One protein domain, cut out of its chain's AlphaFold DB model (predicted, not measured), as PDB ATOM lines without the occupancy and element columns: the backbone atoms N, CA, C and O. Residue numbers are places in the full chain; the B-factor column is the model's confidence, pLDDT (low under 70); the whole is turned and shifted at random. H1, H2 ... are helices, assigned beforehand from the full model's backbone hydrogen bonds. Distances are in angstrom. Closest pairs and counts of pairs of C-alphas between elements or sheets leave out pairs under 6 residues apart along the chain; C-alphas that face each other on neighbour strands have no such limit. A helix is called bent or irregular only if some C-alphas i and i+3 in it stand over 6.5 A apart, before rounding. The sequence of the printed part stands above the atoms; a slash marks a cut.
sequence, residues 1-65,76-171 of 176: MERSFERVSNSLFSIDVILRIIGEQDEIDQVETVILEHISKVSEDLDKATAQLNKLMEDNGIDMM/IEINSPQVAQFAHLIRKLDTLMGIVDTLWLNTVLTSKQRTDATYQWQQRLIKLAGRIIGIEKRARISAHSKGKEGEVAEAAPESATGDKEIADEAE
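What this domain is: This is residues 1 to 65 and 76 to 171 of the 176 residues of an uncharacterized protein of Klebsiella pneumoniae IS39 (UniProt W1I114). The model is a long, rod-like bundle of four helices lying roughly side by side, in which H2 and H4, the longest, run opposite ways. H1 and H3 pack on this pair toward opposite ends and overlap in part, while the short H5 packs across the last residues of H4. The printed part has 161 residues with five named helices, H1 to H5 in chain order, and no named strand: all helix. It is loose, with a radius of gyration of the C-alphas of 19.4 A, and spans 63 by 27 by 24 A.

Where its parts are: H4, residues 111 to 145, is 51.0 A long and ends at C-alpha 145 (18.183, 0.816, 19.045). H2, residues 25 to 59, is 50.4 A long. H3, residues 81 to 105, measures 36.5 A. H1, residues 2 to 22, measures 28.6 A from C-alpha 2 (46.959, 14.943, 18.116); it has a kink of 34 degrees near residue 16 and is only just irregular, C-alphas 16 and 19 being 6.6 A apart. H5, residues 163 to 171, measures 12.4 A.

How they stand to each other: H4 is the hub, touching the four other helices. With residues 124 to 139 alone it touches H2, opposite ways at a shallow tilt of 7 degrees; the closest C-alphas, of Ile 35 and Ile 132, are 6.7 A apart. H3 and H4 form a hairpin at 12 degrees, closest at the C-alphas of Val 100 and Arg 114, 6.3 A. H1 touches H4 at the C-alphas of Ser 11 and Ile 133, 5.7 A. H5 touches H4 at a steep tilt of 62 degrees, C-alphas of Ile 141 and Ala 170 closest at 6.0 A, and is apart from H1, H2 and H3. Every O i to N i+4 pair is within hydrogen-bond range in H2, H3, H4 and H5; in H1, 15 of 17.

The domain as a whole: The C-alphas farthest apart, of Gly 61 and Gly 150, are 63.0 A apart. Residues 66 to 75 are not printed, and C-alphas 65 and 76 are 24.6 A apart across the cut. The link from H4 to H5, 17 residues, is long. Residues 1 to 2 and 147 to 171 have pLDDT under 70.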
ATOM      1  N   MET A   1      47.917  15.608  13.973       61.34
ATOM      2  CA  MET A   1      47.804  14.200  14.411       61.34
ATOM      3  C   MET A   1      47.146  14.094  15.775       61.34
ATOM      4  O   MET A   1      46.220  13.314  15.883       61.34
ATOM      5  N   GLU A   2      47.532  14.912  16.755       68.06
ATOM      6  CA  GLU A   2      46.959  14.943  18.116       68.06
ATOM      7  C   GLU A   2      45.420  14.863  18.176       68.06
ATOM      8  O   GLU A   2      44.882  13.855  18.619       68.06
ATOM      9  N   ARG A   3      44.700  15.836  17.592       70.69
ATOM     10  CA  ARG A   3      43.219  15.821  17.542       70.69
ATOM     11  C   ARG A   3      42.626  14.570  16.885       70.69
ATOM     12  O   ARG A   3      41.528  14.140  17.218       70.69
ATOM     13  N   SER A   4      43.321  14.010  15.895       76.50
ATOM     14  CA  SER A   4      42.882  12.788  15.215       76.50
ATOM     15  C   SER A   4      43.119  11.554  16.081       76.50
ATOM     16  O   SER A   4      42.288  10.653  16.065       76.50
ATOM     17  N   PHE A   5      44.223  11.516  16.832       82.81
ATOM     18  CA  PHE A   5      44.539  10.430  17.753       82.81
ATOM     19  C   PHE A   5      43.545  10.383  18.906       82.81
ATOM     20  O   PHE A   5      42.969   9.329  19.131       82.81
ATOM     21  N   GLU A   6      43.284  11.511  19.566       85.88
ATOM     22  CA  GLU A   6      42.327  11.589  20.675       85.88
ATOM     23  C   GLU A   6      40.947  11.070  20.253       85.88
ATOM     24  O   GLU A   6      40.362  10.212  20.908       85.88
ATOM     25  N   ARG A   7      40.471  11.496  19.078       87.44
ATOM     26  CA  ARG A   7      39.189  11.037  18.538       87.44
ATOM     27  C   ARG A   7      39.154   9.528  18.286       87.44
ATOM     28  O   ARG A   7      38.169   8.886  18.629       87.44
ATOM     29  N   VAL A   8      40.202   8.963  17.685       89.62
ATOM     30  CA  VAL A   8      40.278   7.511  17.445       89.62
ATOM     31  C   VAL A   8      40.421   6.751  18.759       89.62
ATOM     32  O   VAL A   8      39.776   5.725  18.929       89.62
ATOM     33  N   SER A   9      41.219   7.267  19.691       88.12
ATOM     34  CA  SER A   9      41.427   6.683  21.014       88.12
ATOM     35  C   SER A   9      40.113   6.585  21.782       88.12
ATOM     36  O   SER A   9      39.785   5.524  22.303       88.12
ATOM     37  N   ASN A  10      39.314   7.654  21.765       88.25
ATOM     38  CA  ASN A  10      37.987   7.666  22.375       88.25
ATOM     39  C   ASN A  10      37.043   6.661  21.703       88.25
ATOM     40  O   ASN A  10      36.316   5.957  22.399       88.25
ATOM     41  N   SER A  11      37.076   6.536  20.370       89.38
ATOM     42  CA  SER A  11      36.280   5.520  19.671       89.38
ATOM     43  C   SER A  11      36.702   4.090  20.026       89.38
ATOM     44  O   SER A  11      35.847   3.245  20.257       89.38
ATOM     45  N   LEU A  12      38.003   3.806  20.101       90.19
ATOM     46  CA  LEU A  12      38.506   2.481  20.482       90.19
ATOM     47  C   LEU A  12      38.153   2.144  21.935       90.19
ATOM     48  O   LEU A  12      37.671   1.054  22.213       90.19
ATOM     49  N   PHE A  13      38.298   3.105  22.848       88.38
ATOM     50  CA  PHE A  13      37.879   2.943  24.239       88.38
ATOM     51  C   PHE A  13      36.364   2.716  24.373       88.38
ATOM     52  O   PHE A  13      35.931   1.853  25.134       88.38
ATOM     53  N   SER A  14      35.553   3.456  23.607       86.31
ATOM     54  CA  SER A  14      34.097   3.267  23.540       86.31
ATOM     55  C   SER A  14      33.741   1.837  23.122       86.31
ATOM     56  O   SER A  14      32.871   1.219  23.727       86.31
ATOM     57  N   ILE A  15      34.455   1.270  22.147       86.69
ATOM     58  CA  ILE A  15      34.257  -0.118  21.712       86.69
ATOM     59  C   ILE A  15      34.663  -1.118  22.796       86.69
ATOM     60  O   ILE A  15      33.872  -2.000  23.125       86.69
ATOM     61  N   ASP A  16      35.849  -0.953  23.375       84.81
ATOM     62  CA  ASP A  16      36.404  -1.911  24.338       84.81
ATOM     63  C   ASP A  16      35.623  -1.940  25.663       84.81
ATOM     64  O   ASP A  16      35.487  -2.999  26.282       84.81
ATOM     65  N   VAL A  17      35.110  -0.786  26.106       84.19
ATOM     66  CA  VAL A  17      34.492  -0.624  27.431       84.19
ATOM     67  C   VAL A  17      32.992  -0.373  27.332       84.19
ATOM     68  O   VAL A  17      32.205  -1.160  27.851       84.19
ATOM     69  N   ILE A  18      32.572   0.706  26.668       81.50
ATOM     70  CA  ILE A  18      31.173   1.163  26.704       81.50
ATOM     71  C   ILE A  18      30.269   0.184  25.956       81.50
ATOM     72  O   ILE A  18      29.265  -0.281  26.495       81.50
ATOM     73  N   LEU A  19      30.634  -0.180  24.726       82.19
ATOM     74  CA  LEU A  19      29.838  -1.083  23.902       82.19
ATOM     75  C   LEU A  19      29.754  -2.489  24.488       82.19
ATOM     76  O   LEU A  19      28.728  -3.138  24.318       82.19
ATOM     77  N   ARG A  20      30.757  -2.934  25.248       83.75
ATOM     78  CA  ARG A  20      30.703  -4.222  25.952       83.75
ATOM     79  C   ARG A  20      29.692  -4.229  27.112       83.75
ATOM     80  O   ARG A  20      29.178  -5.294  27.443       83.75
ATOM     81  N   ILE A  21      29.373  -3.067  27.692       81.00
ATOM     82  CA  ILE A  21      28.319  -2.917  28.714       81.00
ATOM     83  C   ILE A  21      26.935  -2.962  28.050       81.00
ATOM     84  O   ILE A  21      26.060  -3.721  28.460       81.00
ATOM     85  N   ILE A  22      26.745  -2.175  26.989       78.00
ATOM     86  CA  ILE A  22      25.406  -1.891  26.439       78.00
ATOM     87  C   ILE A  22      25.016  -2.815  25.275       78.00
ATOM     88  O   ILE A  22      23.836  -3.001  24.978       78.00
ATOM     89  N   GLY A  23      26.000  -3.402  24.603       77.00
ATOM     90  CA  GLY A  23      25.831  -4.235  23.421       77.00
ATOM     91  C   GLY A  23      25.539  -5.701  23.733       77.00
ATOM     92  O   GLY A  23      25.375  -6.124  24.881       77.00
ATOM     93  N   GLU A  24      25.444  -6.481  22.664       82.88
ATOM     94  CA  GLU A  24      25.395  -7.939  22.701       82.88
ATOM     95  C   GLU A  24      26.820  -8.476  22.536       82.88
ATOM     96  O   GLU A  24      27.498  -8.106  21.582       82.88
ATOM     97  N   GLN A  25      27.288  -9.307  23.476       82.62
ATOM     98  CA  GLN A  25      28.702  -9.719  23.564       82.62
ATOM     99  C   GLN A  25      29.223 -10.283  22.232       82.62
ATOM    100  O   GLN A  25      30.243  -9.813  21.738       82.62
ATOM    101  N   ASP A  26      28.466 -11.186  21.600       85.31
ATOM    102  CA  ASP A  26      28.847 -11.809  20.327       85.31
ATOM    103  C   ASP A  26      28.984 -10.792  19.177       85.31
ATOM    104  O   ASP A  26      29.844 -10.942  18.308       85.31
ATOM    105  N   GLU A  27      28.156  -9.741  19.154       84.06
ATOM    106  CA  GLU A  27      28.249  -8.677  18.145       84.06
ATOM    107  C   GLU A  27      29.461  -7.773  18.399       84.06
ATOM    108  O   GLU A  27      30.144  -7.366  17.458       84.06
ATOM    109  N   ILE A  28      29.753  -7.470  19.667       85.62
ATOM    110  CA  ILE A  28      30.905  -6.644  20.040       85.62
ATOM    111  C   ILE A  28      32.217  -7.374  19.758       85.62
ATOM    112  O   ILE A  28      33.131  -6.769  19.198       85.62
ATOM    113  N   ASP A  29      32.291  -8.675  20.033       88.75
ATOM    114  CA  ASP A  29      33.468  -9.488  19.722       88.75
ATOM    115  C   ASP A  29      33.736  -9.535  18.202       88.75
ATOM    116  O   ASP A  29      34.888  -9.476  17.755       88.75
ATOM    117  N   GLN A  30      32.683  -9.558  17.374       87.94
ATOM    118  CA  GLN A  30      32.820  -9.435  15.917       87.94
ATOM    119  C   GLN A  30      33.340  -8.053  15.502       87.94
ATOM    120  O   GLN A  30      34.219  -7.957  14.641       87.94
ATOM    121  N   VAL A  31      32.829  -6.979  16.110       88.25
ATOM    122  CA  VAL A  31      33.291  -5.604  15.850       88.25
ATOM    123  C   VAL A  31      34.771  -5.442  16.204       88.25
ATOM    124  O   VAL A  31      35.541  -4.912  15.398       88.25
ATOM    125  N   GLU A  32      35.175  -5.935  17.372       89.81
ATOM    126  CA  GLU A  32      36.563  -5.953  17.834       89.81
ATOM    127  C   GLU A  32      37.458  -6.731  16.862       89.81
ATOM    128  O   GLU A  32      38.482  -6.212  16.411       89.81
ATOM    129  N   THR A  33      37.026  -7.918  16.430       91.81
ATOM    130  CA  THR A  33      37.757  -8.727  15.442       91.81
ATOM    131  C   THR A  33      38.000  -7.955  14.142       91.81
ATOM    132  O   THR A  33      39.132  -7.887  13.660       91.81
ATOM    133  N   VAL A  34      36.975  -7.294  13.594       92.69
ATOM    134  CA  VAL A  34      37.098  -6.506  12.352       92.69
ATOM    135  C   VAL A  34      38.078  -5.337  12.512       92.69
ATOM    136  O   VAL A  34      38.844  -5.023  11.593       92.69
ATOM    137  N   ILE A  35      38.087  -4.678  13.672       92.19
ATOM    138  CA  ILE A  35      39.026  -3.584  13.953       92.19
ATOM    139  C   ILE A  35      40.453  -4.106  14.052       92.19
ATOM    140  O   ILE A  35      41.350  -3.529  13.428       92.19
ATOM    141  N   LEU A  36      40.659  -5.211  14.770       92.19
ATOM    142  CA  LEU A  36      41.961  -5.862  14.886       92.19
ATOM    143  C   LEU A  36      42.501  -6.279  13.516       92.19
ATOM    144  O   LEU A  36      43.673  -6.035  13.225       92.19
ATOM    145  N   GLU A  37      41.665  -6.822  12.632       94.69
ATOM    146  CA  GLU A  37      42.052  -7.146  11.254       94.69
ATOM    147  C   GLU A  37      42.469  -5.900  10.461       94.69
ATOM    148  O   GLU A  37      43.476  -5.906   9.745       94.69
ATOM    149  N   HIS A  38      41.721  -4.800  10.586       93.94
ATOM    150  CA  HIS A  38      42.049  -3.542   9.915       93.94
ATOM    151  C   HIS A  38      43.366  -2.933  10.409       93.94
ATOM    152  O   HIS A  38      44.169  -2.480   9.585       93.94
ATOM    153  N   ILE A  39      43.595  -2.938  11.723       93.94
ATOM    154  CA  ILE A  39      44.842  -2.484  12.348       93.94
ATOM    155  C   ILE A  39      46.003  -3.375  11.896       93.94
ATOM    156  O   ILE A  39      47.009  -2.860  11.404       93.94
ATOM    157  N   SER A  40      45.842  -4.697  11.986       95.19
ATOM    158  CA  SER A  40      46.872  -5.682  11.632       95.19
ATOM    159  C   SER A  40      47.297  -5.553  10.177       95.19
ATOM    160  O   SER A  40      48.487  -5.472   9.885       95.19
ATOM    161  N   LYS A  41      46.337  -5.405   9.259       96.00
ATOM    162  CA  LYS A  41      46.631  -5.207   7.837       96.00
ATOM    163  C   LYS A  41      47.498  -3.972   7.589       96.00
ATOM    164  O   LYS A  41      48.501  -4.057   6.890       96.00
ATOM    165  N   VAL A  42      47.139  -2.828   8.179       95.88
ATOM    166  CA  VAL A  42      47.933  -1.595   8.034       95.88
ATOM    167  C   VAL A  42      49.304  -1.737   8.701       95.88
ATOM    168  O   VAL A  42      50.286  -1.232   8.161       95.88
ATOM    169  N   SER A  43      49.383  -2.453   9.824       95.94
ATOM    170  CA  SER A  43      50.639  -2.779  10.509       95.94
ATOM    171  C   SER A  43      51.589  -3.555   9.596       95.94
ATOM    172  O   SER A  43      52.725  -3.132   9.399       95.94
ATOM    173  N   GLU A  44      51.107  -4.631   8.969       97.12
ATOM    174  CA  GLU A  44      51.893  -5.437   8.031       97.12
ATOM    175  C   GLU A  44      52.339  -4.639   6.804       97.12
ATOM    176  O   GLU A  44      53.449  -4.821   6.306       97.12
ATOM    177  N   ASP A  45      51.467  -3.773   6.285       96.44
ATOM    178  CA  ASP A  45      51.795  -2.919   5.147       96.44
ATOM    179  C   ASP A  45      52.934  -1.946   5.492       96.44
ATOM    180  O   ASP A  45      53.837  -1.752   4.675       96.44
ATOM    181  N   LEU A  46      52.904  -1.358   6.694       96.88
ATOM    182  CA  LEU A  46      53.977  -0.500   7.203       96.88
ATOM    183  C   LEU A  46      55.268  -1.295   7.412       96.88
ATOM    184  O   LEU A  46      56.321  -0.831   6.991       96.88
ATOM    185  N   ASP A  47      55.202  -2.498   7.983       97.38
ATOM    186  CA  ASP A  47      56.387  -3.336   8.209       97.38
ATOM    187  C   ASP A  47      57.066  -3.727   6.896       97.38
ATOM    188  O   ASP A  47      58.285  -3.607   6.760       97.38
ATOM    189  N   LYS A  48      56.278  -4.137   5.894       97.56
ATOM    190  CA  LYS A  48      56.787  -4.463   4.555       97.56
ATOM    191  C   LYS A  48      57.457  -3.254   3.909       97.56
ATOM    192  O   LYS A  48      58.536  -3.392   3.338       97.56
ATOM    193  N   ALA A  49      56.839  -2.080   4.003       96.88
ATOM    194  CA  ALA A  49      57.387  -0.858   3.430       96.88
ATOM    195  C   ALA A  49      58.663  -0.399   4.149       96.88
ATOM    196  O   ALA A  49      59.655  -0.095   3.493       96.88
ATOM    197  N   THR A  50      58.673  -0.424   5.481       97.19
ATOM    198  CA  THR A  50      59.860  -0.137   6.293       97.19
ATOM    199  C   THR A  50      61.001  -1.089   5.947       97.19
ATOM    200  O   THR A  50      62.113  -0.635   5.702       97.19
ATOM    201  N   ALA A  51      60.739  -2.396   5.831       97.62
ATOM    202  CA  ALA A  51      61.757  -3.374   5.446       97.62
ATOM    203  C   ALA A  51      62.331  -3.106   4.043       97.62
ATOM    204  O   ALA A  51      63.540  -3.193   3.841       97.62
ATOM    205  N   GLN A  52      61.483  -2.741   3.076       96.88
ATOM    206  CA  GLN A  52      61.925  -2.385   1.724       96.88
ATOM    207  C   GLN A  52      62.795  -1.126   1.707       96.88
ATOM    208  O   GLN A  52      63.812  -1.097   1.017       96.88
ATOM    209  N   LEU A  53      62.413  -0.094   2.461       96.62
ATOM    210  CA  LEU A  53      63.174   1.152   2.521       96.62
ATOM    211  C   LEU A  53      64.479   0.998   3.312       96.62
ATOM    212  O   LEU A  53      65.486   1.563   2.901       96.62
ATOM    213  N   ASN A  54      64.494   0.194   4.377       96.56
ATOM    214  CA  ASN A  54      65.724  -0.151   5.094       96.56
ATOM    215  C   ASN A  54      66.705  -0.886   4.184       96.56
ATOM    216  O   ASN A  54      67.871  -0.517   4.120       96.56
ATOM    217  N   LYS A  55      66.226  -1.855   3.399       97.00
ATOM    218  CA  LYS A  55      67.068  -2.507   2.394       97.00
ATOM    219  C   LYS A  55      67.625  -1.499   1.384       97.00
ATOM    220  O   LYS A  55      68.793  -1.566   1.029       97.00
ATOM    221  N   LEU A  56      66.812  -0.534   0.952       96.56
ATOM    222  CA  LEU A  56      67.279   0.530   0.063       96.56
ATOM    223  C   LEU A  56      68.343   1.419   0.731       96.56
ATOM    224  O   LEU A  56      69.266   1.852   0.046       96.56
ATOM    225  N   MET A  57      68.250   1.681   2.039       96.75
ATOM    226  CA  MET A  57      69.309   2.367   2.788       96.75
ATOM    227  C   MET A  57      70.604   1.547   2.792       96.75
ATOM    228  O   MET A  57      71.652   2.082   2.432       96.75
ATOM    229  N   GLU A  58      70.519   0.257   3.127       96.38
ATOM    230  CA  GLU A  58      71.657  -0.674   3.147       96.38
ATOM    231  C   GLU A  58      72.349  -0.757   1.780       96.38
ATOM    232  O   GLU A  58      73.567  -0.595   1.691       96.38
ATOM    233  N   ASP A  59      71.575  -0.914   0.702       97.19
ATOM    234  CA  ASP A  59      72.076  -0.996  -0.677       97.19
ATOM    235  C   ASP A  59      72.788   0.299  -1.126       97.19
ATOM    236  O   ASP A  59      73.620   0.269  -2.035       97.19
ATOM    237  N   ASN A  60      72.490   1.438  -0.487       96.31
ATOM    238  CA  ASN A  60      73.133   2.733  -0.738       96.31
ATOM    239  C   ASN A  60      74.185   3.105   0.325       96.31
ATOM    240  O   ASN A  60      74.701   4.221   0.303       96.31
ATOM    241  N   GLY A  61      74.520   2.191   1.245       95.56
ATOM    242  CA  GLY A  61      75.531   2.412   2.284       95.56
ATOM    243  C   GLY A  61      75.140   3.459   3.330       95.56
ATOM    244  O   GLY A  61      76.019   4.094   3.906       95.56
ATOM    245  N   ILE A  62      73.840   3.666   3.556       95.56
ATOM    246  CA  ILE A  62      73.323   4.616   4.543       95.56
ATOM    247  C   ILE A  62      73.063   3.865   5.851       95.56
ATOM    248  O   ILE A  62      72.187   3.004   5.914       95.56
ATOM    249  N   ASP A  63      73.799   4.212   6.902       89.62
ATOM    250  CA  ASP A  63      73.779   3.533   8.204       89.62
ATOM    251  C   ASP A  63      73.120   4.354   9.327       89.62
ATOM    252  O   ASP A  63      72.865   3.829  10.414       89.62
ATOM    253  N   MET A  64      72.807   5.629   9.074       86.81
ATOM    254  CA  MET A  64      72.272   6.544  10.079       86.81
ATOM    255  C   MET A  64      71.058   7.332   9.578       86.81
ATOM    256  O   MET A  64      71.064   7.913   8.492       86.81
ATOM    257  N   MET A  65      70.031   7.402  10.427       89.00
ATOM    258  CA  MET A  65      68.897   8.313  10.271       89.00
ATOM    259  C   MET A  65      69.227   9.660  10.940       89.00
ATOM    260  O   MET A  65      69.633   9.665  12.106       89.00
ATOM    261  N   ILE A  76      50.680  10.479  25.458       83.25
ATOM    262  CA  ILE A  76      49.407   9.789  25.246       83.25
ATOM    263  C   ILE A  76      49.113   8.873  26.429       83.25
ATOM    264  O   ILE A  76      50.013   8.218  26.955       83.25
ATOM    265  N   GLU A  77      47.847   8.804  26.817       83.44
ATOM    266  CA  GLU A  77      47.362   7.839  27.798       83.44
ATOM    267  C   GLU A  77      46.810   6.610  27.073       83.44
ATOM    268  O   GLU A  77      46.065   6.722  26.098       83.44
ATOM    269  N   ILE A  78      47.208   5.421  27.527       86.50
ATOM    270  CA  ILE A  78      46.779   4.148  26.945       86.50
ATOM    271  C   ILE A  78      45.789   3.506  27.908       86.50
ATOM    272  O   ILE A  78      46.179   2.878  28.889       86.50
ATOM    273  N   ASN A  79      44.506   3.658  27.588       85.06
ATOM    274  CA  ASN A  79      43.404   3.188  28.429       85.06
ATOM    275  C   ASN A  79      42.800   1.860  27.946       85.06
ATOM    276  O   ASN A  79      41.963   1.284  28.636       85.06
ATOM    277  N   SER A  80      43.213   1.358  26.776       85.38
ATOM    278  CA  SER A  80      42.760   0.068  26.252       85.38
ATOM    279  C   SER A  80      43.806  -0.617  25.356       85.38
ATOM    280  O   SER A  80      44.699   0.054  24.816       85.38
ATOM    281  N   PRO A  81      43.715  -1.950  25.158       87.94
ATOM    282  CA  PRO A  81      44.613  -2.677  24.266       87.94
ATOM    283  C   PRO A  81      44.567  -2.170  22.821       87.94
ATOM    284  O   PRO A  81      45.616  -2.045  22.184       87.94
ATOM    285  N   GLN A  82      43.384  -1.840  22.291       89.19
ATOM    286  CA  GLN A  82      43.268  -1.363  20.912       89.19
ATOM    287  C   GLN A  82      43.870   0.040  20.740       89.19
ATOM    288  O   GLN A  82      44.530   0.306  19.729       89.19
ATOM    289  N   VAL A  83      43.745   0.917  21.748       90.81
ATOM    290  CA  VAL A  83      44.438   2.220  21.773       90.81
ATOM    291  C   VAL A  83      45.955   2.027  21.711       90.81
ATOM    292  O   VAL A  83      46.630   2.706  20.932       90.81
ATOM    293  N   ALA A  84      46.495   1.064  22.466       91.50
ATOM    294  CA  ALA A  84      47.923   0.742  22.447       91.50
ATOM    295  C   ALA A  84      48.397   0.315  21.046       91.50
ATOM    296  O   ALA A  84      49.432   0.779  20.558       91.50
ATOM    297  N   GLN A  85      47.623  -0.539  20.370       91.94
ATOM    298  CA  GLN A  85      47.935  -0.995  19.015       91.94
ATOM    299  C   GLN A  85      47.898   0.155  18.003       91.94
ATOM    300  O   GLN A  85      48.790   0.273  17.159       91.94
ATOM    301  N   PHE A  86      46.912   1.048  18.105       92.44
ATOM    302  CA  PHE A  86      46.833   2.218  17.234       92.44
ATOM    303  C   PHE A  86      47.986   3.204  17.479       92.44
ATOM    304  O   PHE A  86      48.585   3.709  16.527       92.44
ATOM    305  N   ALA A  87      48.373   3.428  18.737       92.50
ATOM    306  CA  ALA A  87      49.559   4.214  19.076       92.50
ATOM    307  C   ALA A  87      50.840   3.605  18.481       92.50
ATOM    308  O   ALA A  87      51.694   4.323  17.954       92.50
ATOM    309  N   HIS A  88      50.957   2.276  18.495       93.12
ATOM    310  CA  HIS A  88      52.071   1.582  17.862       93.12
ATOM    311  C   HIS A  88      52.112   1.810  16.339       93.12
ATOM    312  O   HIS A  88      53.188   2.058  15.794       93.12
ATOM    313  N   LEU A  89      50.960   1.831  15.654       94.56
ATOM    314  CA  LEU A  89      50.892   2.188  14.227       94.56
ATOM    315  C   LEU A  89      51.409   3.603  13.946       94.56
ATOM    316  O   LEU A  89      52.105   3.809  12.951       94.56
ATOM    317  N   ILE A  90      51.099   4.572  14.810       93.62
ATOM    318  CA  ILE A  90      51.602   5.947  14.665       93.62
ATOM    319  C   ILE A  90      53.127   5.970  14.762       93.62
ATOM    320  O   ILE A  90      53.775   6.590  13.923       93.62
ATOM    321  N   ARG A  91      53.707   5.246  15.725       93.81
ATOM    322  CA  ARG A  91      55.169   5.138  15.866       93.81
ATOM    323  C   ARG A  91      55.826   4.477  14.653       93.81
ATOM    324  O   ARG A  91      56.883   4.925  14.212       93.81
ATOM    325  N   LYS A  92      55.204   3.434  14.089       95.81
ATOM    326  CA  LYS A  92      55.680   2.802  12.846       95.81
ATOM    327  C   LYS A  92      55.657   3.778  11.674       95.81
ATOM    328  O   LYS A  92      56.626   3.842  10.922       95.81
ATOM    329  N   LEU A  93      54.576   4.546  11.531       95.50
ATOM    330  CA  LEU A  93      54.476   5.574  10.497       95.50
ATOM    331  C   LEU A  93      55.572   6.632  10.664       95.50
ATOM    332  O   LEU A  93      56.221   6.966   9.682       95.50
ATOM    333  N   ASP A  94      55.788   7.128  11.883       94.19
ATOM    334  CA  ASP A  94      56.823   8.122  12.190       94.19
ATOM    335  C   ASP A  94      58.227   7.620  11.815       94.19
ATOM    336  O   ASP A  94      58.967   8.289  11.094       94.19
ATOM    337  N   THR A  95      58.535   6.368  12.168       95.06
ATOM    338  CA  THR A  95      59.789   5.700  11.775       95.06
ATOM    339  C   THR A  95      59.932   5.615  10.252       95.06
ATOM    340  O   THR A  95      60.979   5.952   9.701       95.06
ATOM    341  N   LEU A  96      58.869   5.207   9.551       96.25
ATOM    342  CA  LEU A  96      58.861   5.124   8.090       96.25
ATOM    343  C   LEU A  96      59.092   6.503   7.454       96.25
ATOM    344  O   LEU A  96      59.842   6.605   6.486       96.25
ATOM    345  N   MET A  97      58.490   7.568   7.997       95.19
ATOM    346  CA  MET A  97      58.722   8.940   7.526       95.19
ATOM    347  C   MET A  97      60.180   9.368   7.709       95.19
ATOM    348  O   MET A  97      60.754   9.920   6.770       95.19
ATOM    349  N   GLY A  98      60.796   9.047   8.850       95.44
ATOM    350  CA  GLY A  98      62.218   9.305   9.088       95.44
ATOM    351  C   GLY A  98      63.122   8.620   8.057       95.44
ATOM    352  O   GLY A  98      64.025   9.247   7.500       95.44
ATOM    353  N   ILE A  99      62.831   7.365   7.707       96.50
ATOM    354  CA  ILE A  99      63.558   6.629   6.660       96.50
ATOM    355  C   ILE A  99      63.371   7.281   5.280       96.50
ATOM    356  O   ILE A  99      64.336   7.471   4.541       96.50
ATOM    357  N   VAL A 100      62.138   7.656   4.924       96.94
ATOM    358  CA  VAL A 100      61.846   8.338   3.651       96.94
ATOM    359  C   VAL A 100      62.615   9.656   3.546       96.94
ATOM    360  O   VAL A 100      63.228   9.924   2.510       96.94
ATOM    361  N   ASP A 101      62.615  10.465   4.605       95.94
ATOM    362  CA  ASP A 101      63.364  11.721   4.644       95.94
ATOM    363  C   ASP A 101      64.879  11.466   4.569       95.94
ATOM    364  O   ASP A 101      65.582  12.178   3.856       95.94
ATOM    365  N   THR A 102      65.381  10.405   5.210       96.38
ATOM    366  CA  THR A 102      66.795   9.997   5.130       96.38
ATOM    367  C   THR A 102      67.214   9.683   3.699       96.38
ATOM    368  O   THR A 102      68.218  10.202   3.208       96.38
ATOM    369  N   LEU A 103      66.436   8.853   3.005       96.81
ATOM    370  CA  LEU A 103      66.699   8.483   1.616       96.81
ATOM    371  C   LEU A 103      66.622   9.697   0.681       96.81
ATOM    372  O   LEU A 103      67.387   9.798  -0.278       96.81
ATOM    373  N   TRP A 104      65.724  10.643   0.961       97.06
ATOM    374  CA  TRP A 104      65.629  11.895   0.216       97.06
ATOM    375  C   TRP A 104      66.842  12.811   0.444       97.06
ATOM    376  O   TRP A 104      67.413  13.310  -0.526       97.06
ATOM    377  N   LEU A 105      67.286  12.989   1.693       95.38
ATOM    378  CA  LEU A 105      68.458  13.808   2.032       95.38
ATOM    379  C   LEU A 105      69.759  13.253   1.440       95.38
ATOM    380  O   LEU A 105      70.637  14.022   1.058       95.38
ATOM    381  N   ASN A 106      69.853  11.930   1.295       95.25
ATOM    382  CA  ASN A 106      70.961  11.254   0.617       95.25
ATOM    383  C   ASN A 106      70.787  11.182  -0.911       95.25
ATOM    384  O   ASN A 106      71.531  10.478  -1.586       95.25
ATOM    385  N   THR A 107      69.819  11.903  -1.486       95.44
ATOM    386  CA  THR A 107      69.539  11.975  -2.934       95.44
ATOM    387  C   THR A 107      69.130  10.654  -3.601       95.44
ATOM    388  O   THR A 107      69.036  10.586  -4.825       95.44
ATOM    389  N   VAL A 108      68.813   9.619  -2.813       97.19
ATOM    390  CA  VAL A 108      68.307   8.323  -3.302       97.19
ATOM    391  C   VAL A 108      66.860   8.457  -3.784       97.19
ATOM    392  O   VAL A 108      66.473   7.867  -4.792       97.19
ATOM    393  N   LEU A 109      66.053   9.263  -3.084       97.00
ATOM    394  CA  LEU A 109      64.702   9.625  -3.511       97.00
ATOM    395  C   LEU A 109      64.656  11.043  -4.074       97.00
ATOM    396  O   LEU A 109      65.253  11.974  -3.540       97.00
ATOM    397  N   THR A 110      63.849  11.233  -5.114       97.94
ATOM    398  CA  THR A 110      63.469  12.567  -5.592       97.94
ATOM    399  C   THR A 110      62.465  13.227  -4.642       97.94
ATOM    400  O   THR A 110      61.676  12.554  -3.975       97.94
ATOM    401  N   SER A 111      62.397  14.563  -4.642       97.19
ATOM    402  CA  SER A 111      61.410  15.312  -3.841       97.19
ATOM    403  C   SER A 111      59.960  14.924  -4.155       97.19
ATOM    404  O   SER A 111      59.102  14.956  -3.270       97.19
ATOM    405  N   LYS A 112      59.683  14.513  -5.402       97.50
ATOM    406  CA  LYS A 112      58.375  13.984  -5.795       97.50
ATOM    407  C   LYS A 112      58.094  12.646  -5.110       97.50
ATOM    408  O   LYS A 112      57.072  12.526  -4.448       97.50
ATOM    409  N   GLN A 113      59.017  11.684  -5.197       97.38
ATOM    410  CA  GLN A 113      58.862  10.375  -4.546       97.38
ATOM    411  C   GLN A 113      58.698  10.502  -3.029       97.38
ATOM    412  O   GLN A 113      57.839   9.838  -2.457       97.38
ATOM    413  N   ARG A 114      59.466  11.396  -2.390       97.19
ATOM    414  CA  ARG A 114      59.316  11.722  -0.967       97.19
ATOM    415  C   ARG A 114      57.903  12.209  -0.649       97.19
ATOM    416  O   ARG A 114      57.255  11.684   0.251       97.19
ATOM    417  N   THR A 115      57.407  13.186  -1.409       97.19
ATOM    418  CA  THR A 115      56.070  13.771  -1.202       97.19
ATOM    419  C   THR A 115      54.960  12.743  -1.407       97.19
ATOM    420  O   THR A 115      54.063  12.635  -0.570       97.19
ATOM    421  N   ASP A 116      55.047  11.957  -2.482       97.50
ATOM    422  CA  ASP A 116      54.070  10.921  -2.811       97.50
ATOM    423  C   ASP A 116      54.041   9.830  -1.725       97.50
ATOM    424  O   ASP A 116      52.963   9.447  -1.261       97.50
ATOM    425  N   ALA A 117      55.213   9.385  -1.252       95.62
ATOM    426  CA  ALA A 117      55.328   8.401  -0.177       95.62
ATOM    427  C   ALA A 117      54.729   8.919   1.140       95.62
ATOM    428  O   ALA A 117      53.905   8.232   1.751       95.62
ATOM    429  N   THR A 118      55.079  10.140   1.560       94.19
ATOM    430  CA  THR A 118      54.512  10.763   2.766       94.19
ATOM    431  C   THR A 118      52.990  10.834   2.686       94.19
ATOM    432  O   THR A 118      52.298  10.376   3.599       94.19
ATOM    433  N   TYR A 119      52.453  11.358   1.580       95.81
ATOM    434  CA  TYR A 119      51.012  11.490   1.399       95.81
ATOM    435  C   TYR A 119      50.309  10.131   1.432       95.81
ATOM    436  O   TYR A 119      49.328   9.963   2.158       95.81
ATOM    437  N   GLN A 120      50.821   9.139   0.700       96.12
ATOM    438  CA  GLN A 120      50.238   7.800   0.638       96.12
ATOM    439  C   GLN A 120      50.090   7.170   2.030       96.12
ATOM    440  O   GLN A 120      49.011   6.671   2.368       96.12
ATOM    441  N   TRP A 121      51.152   7.189   2.839       95.94
ATOM    442  CA  TRP A 121      51.151   6.532   4.147       95.94
ATOM    443  C   TRP A 121      50.330   7.294   5.187       95.94
ATOM    444  O   TRP A 121      49.556   6.674   5.920       95.94
ATOM    445  N   GLN A 122      50.389   8.629   5.182       93.50
ATOM    446  CA  GLN A 122      49.509   9.453   6.014       93.50
ATOM    447  C   GLN A 122      48.033   9.212   5.676       93.50
ATOM    448  O   GLN A 122      47.219   8.983   6.570       93.50
ATOM    449  N   GLN A 123      47.677   9.191   4.387       94.12
ATOM    450  CA  GLN A 123      46.306   8.917   3.958       94.12
ATOM    451  C   GLN A 123      45.843   7.513   4.339       94.12
ATOM    452  O   GLN A 123      44.671   7.329   4.668       94.12
ATOM    453  N   ARG A 124      46.731   6.515   4.318       94.19
ATOM    454  CA  ARG A 124      46.390   5.152   4.741       94.19
ATOM    455  C   ARG A 124      45.978   5.117   6.214       94.19
ATOM    456  O   ARG A 124      44.940   4.537   6.528       94.19
ATOM    457  N   LEU A 125      46.726   5.800   7.083       93.25
ATOM    458  CA  LEU A 125      46.402   5.894   8.507       93.25
ATOM    459  C   LEU A 125      45.137   6.732   8.765       93.25
ATOM    460  O   LEU A 125      44.285   6.321   9.548       93.25
ATOM    461  N   ILE A 126      44.955   7.855   8.059       92.12
ATOM    462  CA  ILE A 126      43.737   8.685   8.155       92.12
ATOM    463  C   ILE A 126      42.491   7.888   7.739       92.12
ATOM    464  O   ILE A 126      41.449   7.968   8.389       92.12
ATOM    465  N   LYS A 127      42.586   7.080   6.677       93.94
ATOM    466  CA  LYS A 127      41.484   6.210   6.242       93.94
ATOM    467  C   LYS A 127      41.175   5.121   7.268       93.94
ATOM    468  O   LYS A 127      40.001   4.827   7.475       93.94
ATOM    469  N   LEU A 128      42.190   4.537   7.912       94.75
ATOM    470  CA  LEU A 128      41.993   3.591   9.015       94.75
ATOM    471  C   LEU A 128      41.267   4.259  10.190       94.75
ATOM    472  O   LEU A 128      40.244   3.748  10.635       94.75
ATOM    473  N   ALA A 129      41.738   5.431  10.623       92.81
ATOM    474  CA  ALA A 129      41.109   6.229  11.672       92.81
ATOM    475  C   ALA A 129      39.624   6.503  11.378       92.81
ATOM    476  O   ALA A 129      38.761   6.245  12.214       92.81
ATOM    477  N   GLY A 130      39.310   6.956  10.159       93.12
ATOM    478  CA  GLY A 130      37.927   7.196   9.739       93.12
ATOM    479  C   GLY A 130      37.059   5.934   9.737       93.12
ATOM    480  O   GLY A 130      35.882   6.003  10.085       93.12
ATOM    481  N   ARG A 131      37.626   4.770   9.391       93.81
ATOM    482  CA  ARG A 131      36.914   3.483   9.458       93.81
ATOM    483  C   ARG A 131      36.604   3.078  10.892       93.81
ATOM    484  O   ARG A 131      35.470   2.696  11.140       93.81
ATOM    485  N   ILE A 132      37.565   3.199  11.808       93.19
ATOM    486  CA  ILE A 132      37.379   2.886  13.234       93.19
ATOM    487  C   ILE A 132      36.261   3.752  13.825       93.19
ATOM    488  O   ILE A 132      35.302   3.221  14.375       93.19
ATOM    489  N   ILE A 133      36.325   5.071  13.612       90.94
ATOM    490  CA  ILE A 133      35.289   6.012  14.071       90.94
ATOM    491  C   ILE A 133      33.920   5.653  13.470       90.94
ATOM    492  O   ILE A 133      32.900   5.690  14.150       90.94
ATOM    493  N   GLY A 134      33.876   5.284  12.187       90.38
ATOM    494  CA  GLY A 134      32.635   4.877  11.528       90.38
ATOM    495  C   GLY A 134      32.066   3.548  12.040       90.38
ATOM    496  O   GLY A 134      30.847   3.384  12.065       90.38
ATOM    497  N   ILE A 135      32.922   2.599  12.430       90.75
ATOM    498  CA  ILE A 135      32.511   1.332  13.048       90.75
ATOM    499  C   ILE A 135      31.925   1.600  14.434       90.75
ATOM    500  O   ILE A 135      30.813   1.149  14.693       90.75
ATOM    501  N   GLU A 136      32.616   2.387  15.262       89.31
ATOM    502  CA  GLU A 136      32.139   2.780  16.592       89.31
ATOM    503  C   GLU A 136      30.758   3.432  16.517       89.31
ATOM    504  O   GLU A 136      29.821   2.957  17.157       89.31
ATOM    505  N   LYS A 137      30.592   4.433  15.640       88.06
ATOM    506  CA  LYS A 137      29.312   5.130  15.467       88.06
ATOM    507  C   LYS A 137      28.173   4.159  15.139       88.06
ATOM    508  O   LYS A 137      27.089   4.259  15.709       88.06
ATOM    509  N   ARG A 138      28.401   3.206  14.226       86.38
ATOM    510  CA  ARG A 138      27.383   2.211  13.840       86.38
ATOM    511  C   ARG A 138      27.075   1.226  14.962       86.38
ATOM    512  O   ARG A 138      25.903   0.935  15.188       86.38
ATOM    513  N   ALA A 139      28.100   0.734  15.652       85.94
ATOM    514  CA  ALA A 139      27.932  -0.176  16.780       85.94
ATOM    515  C   ALA A 139      27.137   0.496  17.910       85.94
ATOM    516  O   ALA A 139      26.196  -0.093  18.440       85.94
ATOM    517  N   ARG A 140      27.419   1.774  18.186       83.75
ATOM    518  CA  ARG A 140      26.684   2.579  19.164       83.75
ATOM    519  C   ARG A 140      25.215   2.758  18.795       83.75
ATOM    520  O   ARG A 140      24.352   2.482  19.622       83.75
ATOM    521  N   ILE A 141      24.910   3.128  17.550       83.94
ATOM    522  CA  ILE A 141      23.520   3.237  17.072       83.94
ATOM    523  C   ILE A 141      22.775   1.894  17.200       83.94
ATOM    524  O   ILE A 141      21.637   1.867  17.665       83.94
ATOM    525  N   SER A 142      23.419   0.777  16.841       81.31
ATOM    526  CA  SER A 142      22.836  -0.568  16.960       81.31
ATOM    527  C   SER A 142      22.575  -0.987  18.412       81.31
ATOM    528  O   SER A 142      21.575  -1.637  18.703       81.31
ATOM    529  N   ALA A 143      23.448  -0.603  19.345       78.38
ATOM    530  CA  ALA A 143      23.251  -0.886  20.764       78.38
ATOM    531  C   ALA A 143      22.110  -0.042  21.365       78.38
ATOM    532  O   ALA A 143      21.276  -0.562  22.106       78.38
ATOM    533  N   HIS A 144      22.008   1.242  20.992       75.00
ATOM    534  CA  HIS A 144      20.919   2.124  21.432       75.00
ATOM    535  C   HIS A 144      19.546   1.714  20.881       75.00
ATOM    536  O   HIS A 144      18.545   1.775  21.598       75.00
ATOM    537  N   SER A 145      19.459   1.255  19.627       71.94
ATOM    538  CA  SER A 145      18.183   0.816  19.045       71.94
ATOM    539  C   SER A 145      17.594  -0.415  19.747       71.94
ATOM    540  O   SER A 145      16.371  -0.557  19.781       71.94
ATOM    541  N   LYS A 146      18.438  -1.240  20.384       70.19
ATOM    542  CA  LYS A 146      18.057  -2.429  21.164       70.19
ATOM    543  C   LYS A 146      17.652  -2.137  22.628       70.19
ATOM    544  O   LYS A 146      17.296  -3.067  23.345       70.19
ATOM    545  N   GLY A 147      17.627  -0.869  23.066       57.44
ATOM    546  CA  GLY A 147      16.867  -0.438  24.253       57.44
ATOM    547  C   GLY A 147      17.564  -0.486  25.622       57.44
ATOM    548  O   GLY A 147      16.871  -0.518  26.635       57.44
ATOM    549  N   LYS A 148      18.903  -0.451  25.699       58.09
ATOM    550  CA  LYS A 148      19.648  -0.407  26.981       58.09
ATOM    551  C   LYS A 148      20.118   1.004  27.379       58.09
ATOM    552  O   LYS A 148      21.271   1.208  27.736       58.09
ATOM    553  N   GLU A 149      19.232   1.998  27.297       53.12
ATOM    554  CA  GLU A 149      19.563   3.423  27.515       53.12
ATOM    555  C   GLU A 149      19.959   3.764  28.968       53.12
ATOM    556  O   GLU A 149      20.718   4.705  29.191       53.12
ATOM    557  N   GLY A 150      19.496   2.987  29.956       50.62
ATOM    558  CA  GLY A 150      19.705   3.276  31.381       50.62
ATOM    559  C   GLY A 150      21.109   2.982  31.925       50.62
ATOM    560  O   GLY A 150      21.529   3.633  32.872       50.62
ATOM    561  N   GLU A 151      21.853   2.049  31.324       52.06
ATOM    562  CA  GLU A 151      23.177   1.622  31.820       52.06
ATOM    563  C   GLU A 151      24.330   2.488  31.266       52.06
ATOM    564  O   GLU A 151      25.457   2.430  31.752       52.06
ATOM    565  N   VAL A 152      24.055   3.326  30.257       51.34
ATOM    566  CA  VAL A 152      25.076   4.073  29.492       51.34
ATOM    567  C   VAL A 152      25.476   5.385  30.170       51.34
ATOM    568  O   VAL A 152      26.641   5.776  30.132       51.34
ATOM    569  N   ALA A 153      24.511   6.069  30.792       49.53
ATOM    570  CA  ALA A 153      24.708   7.396  31.379       49.53
ATOM    571  C   ALA A 153      25.565   7.377  32.659       49.53
ATOM    572  O   ALA A 153      26.097   8.409  33.052       49.53
ATOM    573  N   GLU A 154      25.712   6.212  33.296       46.81
ATOM    574  CA  GLU A 154      26.478   6.042  34.537       46.81
ATOM    575  C   GLU A 154      27.951   5.662  34.279       46.81
ATOM    576  O   GLU A 154      28.810   5.905  35.123       46.81
ATOM    577  N   ALA A 155      28.264   5.110  33.098       47.03
ATOM    578  CA  ALA A 155      29.594   4.588  32.761       47.03
ATOM    579  C   ALA A 155      30.421   5.484  31.815       47.03
ATOM    580  O   ALA A 155      31.621   5.252  31.650       47.03
ATOM    581  N   ALA A 156      29.814   6.487  31.172       44.84
ATOM    582  CA  ALA A 156      30.494   7.337  30.195       44.84
ATOM    583  C   ALA A 156      31.123   8.591  30.846       44.84
ATOM    584  O   ALA A 156      30.430   9.321  31.554       44.84
ATOM    585  N   PRO A 157      32.408   8.909  30.591       41.75
ATOM    586  CA  PRO A 157      32.963  10.210  30.956       41.75
ATOM    587  C   PRO A 157      32.316  11.339  30.128       41.75
ATOM    588  O   PRO A 157      32.057  11.174  28.936       41.75
ATOM    589  N   GLU A 158      32.110  12.512  30.744       44.34
ATOM    590  CA  GLU A 158      31.427  13.691  30.161       44.34
ATOM    591  C   GLU A 158      32.046  14.225  28.846       44.34
ATOM    592  O   GLU A 158      31.455  15.073  28.178       44.34
ATOM    593  N   SER A 159      33.222  13.743  28.424       40.06
ATOM    594  CA  SER A 159      33.908  14.218  27.215       40.06
ATOM    595  C   SER A 159      33.435  13.572  25.903       40.06
ATOM    596  O   SER A 159      34.017  13.847  24.849       40.06
ATOM    597  N   ALA A 160      32.379  12.752  25.916       46.91
ATOM    598  CA  ALA A 160      31.749  12.226  24.706       46.91
ATOM    599  C   ALA A 160      30.963  13.332  23.973       46.91
ATOM    600  O   ALA A 160      29.735  13.413  23.988       46.91
ATOM    601  N   THR A 161      31.698  14.218  23.302       41.31
ATOM    602  CA  THR A 161      31.167  15.167  22.319       41.31
ATOM    603  C   THR A 161      30.500  14.390  21.180       41.31
ATOM    604  O   THR A 161      31.131  14.019  20.195       41.31
ATOM    605  N   GLY A 162      29.211  14.094  21.343       43.12
ATOM    606  CA  GLY A 162      28.411  13.373  20.354       43.12
ATOM    607  C   GLY A 162      27.037  12.915  20.840       43.12
ATOM    608  O   GLY A 162      26.179  12.654  20.004       43.12
ATOM    609  N   ASP A 163      26.782  12.867  22.151       48.78
ATOM    610  CA  ASP A 163      25.559  12.246  22.688       48.78
ATOM    611  C   ASP A 163      24.247  12.861  22.169       48.78
ATOM    612  O   ASP A 163      23.292  12.128  21.925       48.78
ATOM    613  N   LYS A 164      24.200  14.174  21.896       43.66
ATOM    614  CA  LYS A 164      23.005  14.818  21.311       43.66
ATOM    615  C   LYS A 164      22.803  14.506  19.824       43.66
ATOM    616  O   LYS A 164      21.695  14.180  19.425       43.66
ATOM    617  N   GLU A 165      23.857  14.558  19.007       47.62
ATOM    618  CA  GLU A 165      23.738  14.275  17.564       47.62
ATOM    619  C   GLU A 165      23.442  12.793  17.284       47.62
ATOM    620  O   GLU A 165      22.783  12.460  16.299       47.62
ATOM    621  N   ILE A 166      23.920  11.897  18.153       50.34
ATOM    622  CA  ILE A 166      23.730  10.447  18.027       50.34
ATOM    623  C   ILE A 166      22.330  10.038  18.506       50.34
ATOM    624  O   ILE A 166      21.696   9.208  17.853       50.34
ATOM    625  N   ALA A 167      21.822  10.639  19.591       54.03
ATOM    626  CA  ALA A 167      20.443  10.435  20.041       54.03
ATOM    627  C   ALA A 167      19.430  10.850  18.955       54.03
ATOM    628  O   ALA A 167      18.536  10.071  18.618       54.03
ATOM    629  N   ASP A 168      19.646  12.006  18.321       53.03
ATOM    630  CA  ASP A 168      18.794  12.510  17.236       53.03
ATOM    631  C   ASP A 168      18.819  11.612  15.976       53.03
ATOM    632  O   ASP A 168      17.828  11.526  15.245       53.03
ATOM    633  N   GLU A 169      19.940  10.942  15.666       57.41
ATOM    634  CA  GLU A 169      20.022   9.990  14.541       57.41
ATOM    635  C   GLU A 169      19.359   8.641  14.855       57.41
ATOM    636  O   GLU A 169      18.692   8.071  13.983       57.41
ATOM    637  N   ALA A 170      19.492   8.142  16.087       56.69
ATOM    638  CA  ALA A 170      18.859   6.896  16.518       56.69
ATOM    639  C   ALA A 170      17.322   7.005  16.524       56.69
ATOM    640  O   ALA A 170      16.637   6.076  16.087       56.69
ATOM    641  N   GLU A 171      16.765   8.151  16.933       58.09
ATOM    642  CA  GLU A 171      15.320   8.408  16.841       58.09
ATOM    643  C   GLU A 171      14.821   8.421  15.391       58.09
ATOM    644  O   GLU A 171      13.793   7.814  15.083       58.09
TER     645      GLU A 171